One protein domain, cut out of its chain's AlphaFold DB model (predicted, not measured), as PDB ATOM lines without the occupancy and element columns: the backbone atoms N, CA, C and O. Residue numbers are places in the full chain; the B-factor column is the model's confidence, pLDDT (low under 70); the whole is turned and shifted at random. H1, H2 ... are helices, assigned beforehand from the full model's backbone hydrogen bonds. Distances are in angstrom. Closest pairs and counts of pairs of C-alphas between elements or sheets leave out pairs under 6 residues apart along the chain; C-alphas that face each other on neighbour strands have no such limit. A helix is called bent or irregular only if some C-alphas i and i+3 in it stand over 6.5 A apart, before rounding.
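What this domain is: This is residues 447 to 500 of the 588 residues of the protein "Putative 3-hydroxyisobutyrate dehydrogenase" of Beauveria bassiana D1-5 (UniProt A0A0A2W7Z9). A lopsided helical hairpin: the long helix H2 makes the longest axis, H3 folds back along part of it, and the short turn H1 packs on H2 nearer its first residue. The printed part has 54 residues with three named helices, in the order H1, H2, H3, and no named strand; the class is all helix. It is loose, with a radius of gyration of the C-alphas of 12.6 A, and elongated, spanning 38 by 21 by 15 A.

Where its parts are: H1, residues 447 to 450, begins at C-alpha 447 (24.156, -34.851, 12.440); it is irregular, 7.2 A from first to last C-alpha. H2, residues 460 to 485, is 35.2 A long. H3, residues 489 to 500, is 16.5 A long and ends at C-alpha 500 (25.648, -19.384, 18.023).

How they stand to each other: H1 touches H2 at residues 465 to 469 alone; the closest C-alphas, of Thr 450 and Tyr 466, are 6.2 A apart. H2, with residues 474 to 481 alone, touches residues 490 to 495 of H3; the closest C-alphas, of Glu 478 and Thr 491, are 5.6 A apart. This helical hairpin has a shallow tilt of 17 degrees, opposite ways. H1 and H3 are apart. Every O i to N i+4 pair is within hydrogen-bond range in H3, and 21 of 22 in H2; H1 is too short for such a pair, and its 1 O i to N i+3 pair is not within range.

The domain as a whole: The farthest C-alphas, of Asn 459 and Arg 486, are 37.7 A apart. The printed part has no cut; the link H1 to H2 is short, H2 to H3 tight. No printed residue is under 70 in pLDDT.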
ATOM      1  N   PHE A 447      25.499 -34.864  11.835       86.12
ATOM      2  CA  PHE A 447      24.156 -34.851  12.440       86.12
ATOM      3  C   PHE A 447      23.674 -36.268  12.804       86.12
ATOM      4  O   PHE A 447      23.004 -36.474  13.811       86.12
ATOM      5  N   TRP A 448      24.105 -37.275  12.047       85.75
ATOM      6  CA  TRP A 448      23.720 -38.676  12.224       85.75
ATOM      7  C   TRP A 448      24.359 -39.386  13.428       85.75
ATOM      8  O   TRP A 448      24.116 -40.578  13.598       85.75
ATOM      9  N   LEU A 449      25.136 -38.711  14.291       86.19
ATOM     10  CA  LEU A 449      25.725 -39.337  15.495       86.19
ATOM     11  C   LEU A 449      24.668 -39.958  16.437       86.19
ATOM     12  O   LEU A 449      24.985 -40.864  17.198       86.19
ATOM     13  N   THR A 450      23.411 -39.512  16.354       85.50
ATOM     14  CA  THR A 450      22.243 -40.077  17.070       85.50
ATOM     15  C   THR A 450      21.303 -40.872  16.149       85.50
ATOM     16  O   THR A 450      20.134 -41.071  16.455       85.50
ATOM     17  N   SER A 451      21.789 -41.323  14.986       82.38
ATOM     18  CA  SER A 451      21.012 -41.995  13.923       82.38
ATOM     19  C   SER A 451      19.820 -41.189  13.369       82.38
ATOM     20  O   SER A 451      18.881 -41.763  12.821       82.38
ATOM     21  N   ARG A 452      19.854 -39.856  13.492       82.38
ATOM     22  CA  ARG A 452      18.808 -38.931  13.019       82.38
ATOM     23  C   ARG A 452      19.157 -38.303  11.667       82.38
ATOM     24  O   ARG A 452      20.332 -38.142  11.332       82.38
ATOM     25  N   GLY A 453      18.127 -37.908  10.918       81.06
ATOM     26  CA  GLY A 453      18.250 -36.925   9.836       81.06
ATOM     27  C   GLY A 453      18.590 -35.534  10.386       81.06
ATOM     28  O   GLY A 453      18.460 -35.283  11.582       81.06
ATOM     29  N   VAL A 454      19.040 -34.622   9.521       80.19
ATOM     30  CA  VAL A 454      19.412 -33.247   9.923       80.19
ATOM     31  C   VAL A 454      18.205 -32.414  10.385       80.19
ATOM     32  O   VAL A 454      18.347 -31.449  11.130       80.19
ATOM     33  N   ASP A 455      17.020 -32.806   9.936       71.25
ATOM     34  CA  ASP A 455      15.691 -32.292  10.249       71.25
ATOM     35  C   ASP A 455      15.054 -32.962  11.478       71.25
ATOM     36  O   ASP A 455      14.406 -32.266  12.257       71.25
ATOM     37  N   GLY A 456      15.305 -34.261  11.699       78.75
ATOM     38  CA  GLY A 456      14.729 -35.118  12.758       78.75
ATOM     39  C   GLY A 456      15.088 -34.788  14.221       78.75
ATOM     40  O   GLY A 456      15.087 -35.673  15.088       78.75
ATOM     41  N   PHE A 457      15.398 -33.522  14.504       80.81
ATOM     42  CA  PHE A 457      15.589 -32.931  15.830       80.81
ATOM     43  C   PHE A 457      14.380 -32.066  16.214       80.81
ATOM     44  O   PHE A 457      14.535 -30.901  16.583       80.81
ATOM     45  N   ASP A 458      13.169 -32.613  16.123       72.38
ATOM     46  CA  ASP A 458      11.914 -31.864  16.299       72.38
ATOM     47  C   ASP A 458      11.538 -31.539  17.751       72.38
ATOM     48  O   ASP A 458      10.684 -30.692  17.996       72.38
ATOM     49  N   ASN A 459      12.166 -32.197  18.728       80.56
ATOM     50  CA  ASN A 459      11.858 -32.035  20.147       80.56
ATOM     51  C   ASN A 459      13.122 -31.863  21.003       80.56
ATOM     52  O   ASN A 459      14.240 -32.164  20.578       80.56
ATOM     53  N   ASP A 460      12.934 -31.369  22.228       81.19
ATOM     54  CA  ASP A 460      14.039 -31.040  23.133       81.19
ATOM     55  C   ASP A 460      14.781 -32.282  23.654       81.19
ATOM     56  O   ASP A 460      15.960 -32.187  23.988       81.19
ATOM     57  N   ALA A 461      14.145 -33.460  23.669       84.94
ATOM     58  CA  ALA A 461      14.810 -34.710  24.040       84.94
ATOM     59  C   ALA A 461      15.843 -35.129  22.979       84.94
ATOM     60  O   ALA A 461      16.995 -35.370  23.324       84.94
ATOM     61  N   ALA A 462      15.468 -35.116  21.695       83.81
ATOM     62  CA  ALA A 462      16.372 -35.367  20.569       83.81
ATOM     63  C   ALA A 462      17.509 -34.330  20.483       83.81
ATOM     64  O   ALA A 462      18.647 -34.664  20.153       83.81
ATOM     65  N   LEU A 463      17.218 -33.064  20.808       86.81
ATOM     66  CA  LEU A 463      18.236 -32.014  20.869       86.81
ATOM     67  C   LEU A 463      19.203 -32.214  22.048       86.81
ATOM     68  O   LEU A 463      20.403 -32.016  21.880       86.81
ATOM     69  N   SER A 464      18.703 -32.615  23.220       89.00
ATOM     70  CA  SER A 464      19.509 -32.882  24.422       89.00
ATOM     71  C   SER A 464      20.386 -34.133  24.270       89.00
ATOM     72  O   SER A 464      21.564 -34.121  24.631       89.00
ATOM     73  N   GLU A 465      19.843 -35.186  23.652       91.19
ATOM     74  CA  GLU A 465      20.568 -36.387  23.225       91.19
ATOM     75  C   GLU A 465      21.766 -36.004  22.339       91.19
ATOM     76  O   GLU A 465      22.915 -36.290  22.677       91.19
ATOM     77  N   TYR A 466      21.520 -35.255  21.258       91.88
ATOM     78  CA  TYR A 466      22.578 -34.820  20.343       91.88
ATOM     79  C   TYR A 466      23.576 -33.857  20.994       91.88
ATOM     80  O   TYR A 466      24.781 -34.011  20.810       91.88
ATOM     81  N   ALA A 467      23.109 -32.912  21.813       91.00
ATOM     82  CA  ALA A 467      23.974 -32.005  22.566       91.00
ATOM     83  C   ALA A 467      24.917 -32.754  23.525       91.00
ATOM     84  O   ALA A 467      26.060 -32.336  23.700       91.00
ATOM     85  N   THR A 468      24.466 -33.870  24.105       92.69
ATOM     86  CA  THR A 468      25.291 -34.730  24.967       92.69
ATOM     87  C   THR A 468      26.393 -35.414  24.156       92.69
ATOM     88  O   THR A 468      27.567 -35.299  24.506       92.69
ATOM     89  N   VAL A 469      26.046 -36.035  23.023       92.88
ATOM     90  CA  VAL A 469      27.022 -36.690  22.128       92.88
ATOM     91  C   VAL A 469      27.999 -35.676  21.508       92.88
ATOM     92  O   VAL A 469      29.180 -35.973  21.332       92.88
ATOM     93  N   LEU A 470      27.564 -34.438  21.246       91.94
ATOM     94  CA  LEU A 470      28.450 -33.361  20.792       91.94
ATOM     95  C   LEU A 470      29.521 -32.976  21.822       91.94
ATOM     96  O   LEU A 470      30.628 -32.618  21.423       91.94
ATOM     97  N   VAL A 471      29.242 -33.046  23.129       92.69
ATOM     98  CA  VAL A 471      30.257 -32.752  24.159       92.69
ATOM     99  C   VAL A 471      31.402 -33.765  24.089       92.69
ATOM    100  O   VAL A 471      32.564 -33.352  24.075       92.69
ATOM    101  N   GLU A 472      31.080 -35.054  23.971       93.31
ATOM    102  CA  GLU A 472      32.047 -36.145  23.789       93.31
ATOM    103  C   GLU A 472      32.801 -36.020  22.455       93.31
ATOM    104  O   GLU A 472      34.034 -36.087  22.428       93.31
ATOM    105  N   TYR A 473      32.084 -35.745  21.358       92.81
ATOM    106  CA  TYR A 473      32.679 -35.507  20.041       92.81
ATOM    107  C   TYR A 473      33.701 -34.364  20.085       92.81
ATOM    108  O   TYR A 473      34.838 -34.535  19.647       92.81
ATOM    109  N   PHE A 474      33.343 -33.215  20.669       93.31
ATOM    110  CA  PHE A 474      34.257 -32.079  20.780       93.31
ATOM    111  C   PHE A 474      35.449 -32.368  21.700       93.31
ATOM    112  O   PHE A 474      36.550 -31.942  21.379       93.31
ATOM    113  N   GLN A 475      35.278 -33.082  22.819       93.81
ATOM    114  CA  GLN A 475      36.399 -33.474  23.695       93.81
ATOM    115  C   GLN A 475      37.381 -34.429  22.991       93.81
ATOM    116  O   GLN A 475      38.601 -34.276  23.105       93.81
ATOM    117  N   THR A 476      36.850 -35.376  22.219       92.88
ATOM    118  CA  THR A 476      37.638 -36.312  21.405       92.88
ATOM    119  C   THR A 476      38.390 -35.571  20.298       92.88
ATOM    120  O   THR A 476      39.595 -35.772  20.126       92.88
ATOM    121  N   TYR A 477      37.713 -34.648  19.605       91.88
ATOM    122  CA  TYR A 477      38.320 -33.812  18.569       91.88
ATOM    123  C   TYR A 477      39.428 -32.915  19.140       91.88
ATOM    124  O   TYR A 477      40.526 -32.909  18.595       91.88
ATOM    125  N   GLU A 478      39.200 -32.242  20.276       94.12
ATOM    126  CA  GLU A 478      40.196 -31.389  20.955       94.12
ATOM    127  C   GLU A 478      41.485 -32.154  21.280       94.12
ATOM    128  O   GLU A 478      42.594 -31.625  21.175       94.12
ATOM    129  N   THR A 479      41.332 -33.420  21.673       94.31
ATOM    130  CA  THR A 479      42.440 -34.300  22.045       94.31
ATOM    131  C   THR A 479      43.279 -34.674  20.822       94.31
ATOM    132  O   THR A 479      44.504 -34.544  20.859       94.31
ATOM    133  N   GLU A 480      42.648 -35.070  19.712       92.25
ATOM    134  CA  GLU A 480      43.355 -35.363  18.458       92.25
ATOM    135  C   GLU A 480      43.907 -34.100  17.773       92.25
ATOM    136  O   GLU A 480      45.004 -34.147  17.213       92.25
ATOM    137  N   GLU A 481      43.219 -32.958  17.860       92.25
ATOM    138  CA  GLU A 481      43.685 -31.675  17.317       92.25
ATOM    139  C   GLU A 481      44.953 -31.209  18.046       92.25
ATOM    140  O   GLU A 481      45.980 -30.967  17.404       92.25
ATOM    141  N   ARG A 482      44.954 -31.203  19.389       94.31
ATOM    142  CA  ARG A 482      46.158 -30.874  20.171       94.31
ATOM    143  C   ARG A 482      47.284 -31.885  19.940       94.31
ATOM    144  O   ARG A 482      48.443 -31.482  19.855       94.31
ATOM    145  N   ARG A 483      46.969 -33.178  19.785       93.94
ATOM    146  CA  ARG A 483      47.953 -34.241  19.501       93.94
ATOM    147  C   ARG A 483      48.642 -34.064  18.144       93.94
ATOM    148  O   ARG A 483      49.855 -34.250  18.063       93.94
ATOM    149  N   ARG A 484      47.885 -33.744  17.089       91.25
ATOM    150  CA  ARG A 484      48.387 -33.652  15.704       91.25
ATOM    151  C   ARG A 484      48.926 -32.263  15.366       91.25
ATOM    152  O   ARG A 484      50.037 -32.141  14.860       91.25
ATOM    153  N   ASN A 485      48.150 -31.230  15.684       88.81
ATOM    154  CA  ASN A 485      48.350 -29.858  15.214       88.81
ATOM    155  C   ASN A 485      48.936 -28.934  16.297       88.81
ATOM    156  O   ASN A 485      49.342 -27.818  15.984       88.81
ATOM    157  N   ARG A 486      48.986 -29.380  17.565       90.81
ATOM    158  CA  ARG A 486      49.403 -28.583  18.743       90.81
ATOM    159  C   ARG A 486      48.555 -27.324  18.976       90.81
ATOM    160  O   ARG A 486      49.031 -26.345  19.542       90.81
ATOM    161  N   THR A 487      47.294 -27.374  18.558       90.94
ATOM    162  CA  THR A 487      46.288 -26.320  18.732       90.94
ATOM    163  C   THR A 487      44.912 -26.951  18.964       90.94
ATOM    164  O   THR A 487      44.727 -28.142  18.730       90.94
ATOM    165  N   ASP A 488      43.976 -26.159  19.466       89.50
ATOM    166  CA  ASP A 488      42.558 -26.451  19.700       89.50
ATOM    167  C   ASP A 488      41.651 -25.456  18.938       89.50
ATOM    168  O   ASP A 488      40.471 -25.280  19.254       89.50
ATOM    169  N   PHE A 489      42.215 -24.776  17.933       90.44
ATOM    170  CA  PHE A 489      41.575 -23.709  17.173       90.44
ATOM    171  C   PHE A 489      40.286 -24.165  16.483       90.44
ATOM    172  O   PHE A 489      39.250 -23.524  16.674       90.44
ATOM    173  N   GLN A 490      40.305 -25.274  15.738       90.38
ATOM    174  CA  GLN A 490      39.111 -25.785  15.060       90.38
ATOM    175  C   GLN A 490      38.039 -26.180  16.076       90.38
ATOM    176  O   GLN A 490      36.883 -25.782  15.939       90.38
ATOM    177  N   THR A 491      38.428 -26.867  17.153       91.50
ATOM    178  CA  THR A 491      37.509 -27.231  18.237       91.50
ATOM    179  C   THR A 491      36.868 -25.997  18.879       91.50
ATOM    180  O   THR A 491      35.658 -25.984  19.116       91.50
ATOM    181  N   SER A 492      37.639 -24.930  19.115       91.25
ATOM    182  CA  SER A 492      37.115 -23.668  19.655       91.25
ATOM    183  C   SER A 492      36.083 -23.020  18.722       91.25
ATOM    184  O   SER A 492      35.060 -22.510  19.187       91.25
ATOM    185  N   VAL A 493      36.297 -23.116  17.402       91.12
ATOM    186  CA  VAL A 493      35.358 -22.641  16.379       91.12
ATOM    187  C   VAL A 493      34.098 -23.508  16.351       91.12
ATOM    188  O   VAL A 493      33.004 -22.949  16.374       91.12
ATOM    189  N   TYR A 494      34.205 -24.841  16.407       90.94
ATOM    190  CA  TYR A 494      33.032 -25.724  16.427       90.94
ATOM    191  C   TYR A 494      32.156 -25.536  17.677       90.94
ATOM    192  O   TYR A 494      30.927 -25.510  17.568       90.94
ATOM    193  N   ARG A 495      32.765 -25.350  18.860       91.69
ATOM    194  CA  ARG A 495      32.035 -25.043  20.104       91.69
ATOM    195  C   ARG A 495      31.270 -23.717  19.977       91.69
ATOM    196  O   ARG A 495      30.077 -23.664  20.268       91.69
ATOM    197  N   ASP A 496      31.919 -22.661  19.484       90.94
ATOM    198  CA  ASP A 496      31.290 -21.350  19.242       90.94
ATOM    199  C   ASP A 496      30.169 -21.418  18.181       90.94
ATOM    200  O   ASP A 496      29.088 -20.881  18.414       90.94
ATOM    201  N   MET A 497      30.362 -22.150  17.079       90.50
ATOM    202  CA  MET A 497      29.331 -22.381  16.056       90.50
ATOM    203  C   MET A 497      28.085 -23.078  16.604       90.50
ATOM    204  O   MET A 497      26.972 -22.765  16.175       90.50
ATOM    205  N   TRP A 498      28.255 -24.033  17.522       91.19
ATOM    206  CA  TRP A 498      27.136 -24.691  18.192       91.19
ATOM    207  C   TRP A 498      26.387 -23.701  19.091       91.19
ATOM    208  O   TRP A 498      25.174 -23.549  18.955       91.19
ATOM    209  N   HIS A 499      27.106 -22.946  19.930       89.81
ATOM    210  CA  HIS A 499      26.507 -21.941  20.818       89.81
ATOM    211  C   HIS A 499      25.813 -20.783  20.076       89.81
ATOM    212  O   HIS A 499      24.808 -20.274  20.567       89.81
ATOM    213  N   ARG A 500      26.301 -20.385  18.893       89.88
ATOM    214  CA  ARG A 500      25.648 -19.384  18.023       89.88
ATOM    215  C   ARG A 500      24.464 -19.928  17.228       89.88
ATOM    216  O   ARG A 500      23.707 -19.139  16.675       89.88
TER     217      ARG A 500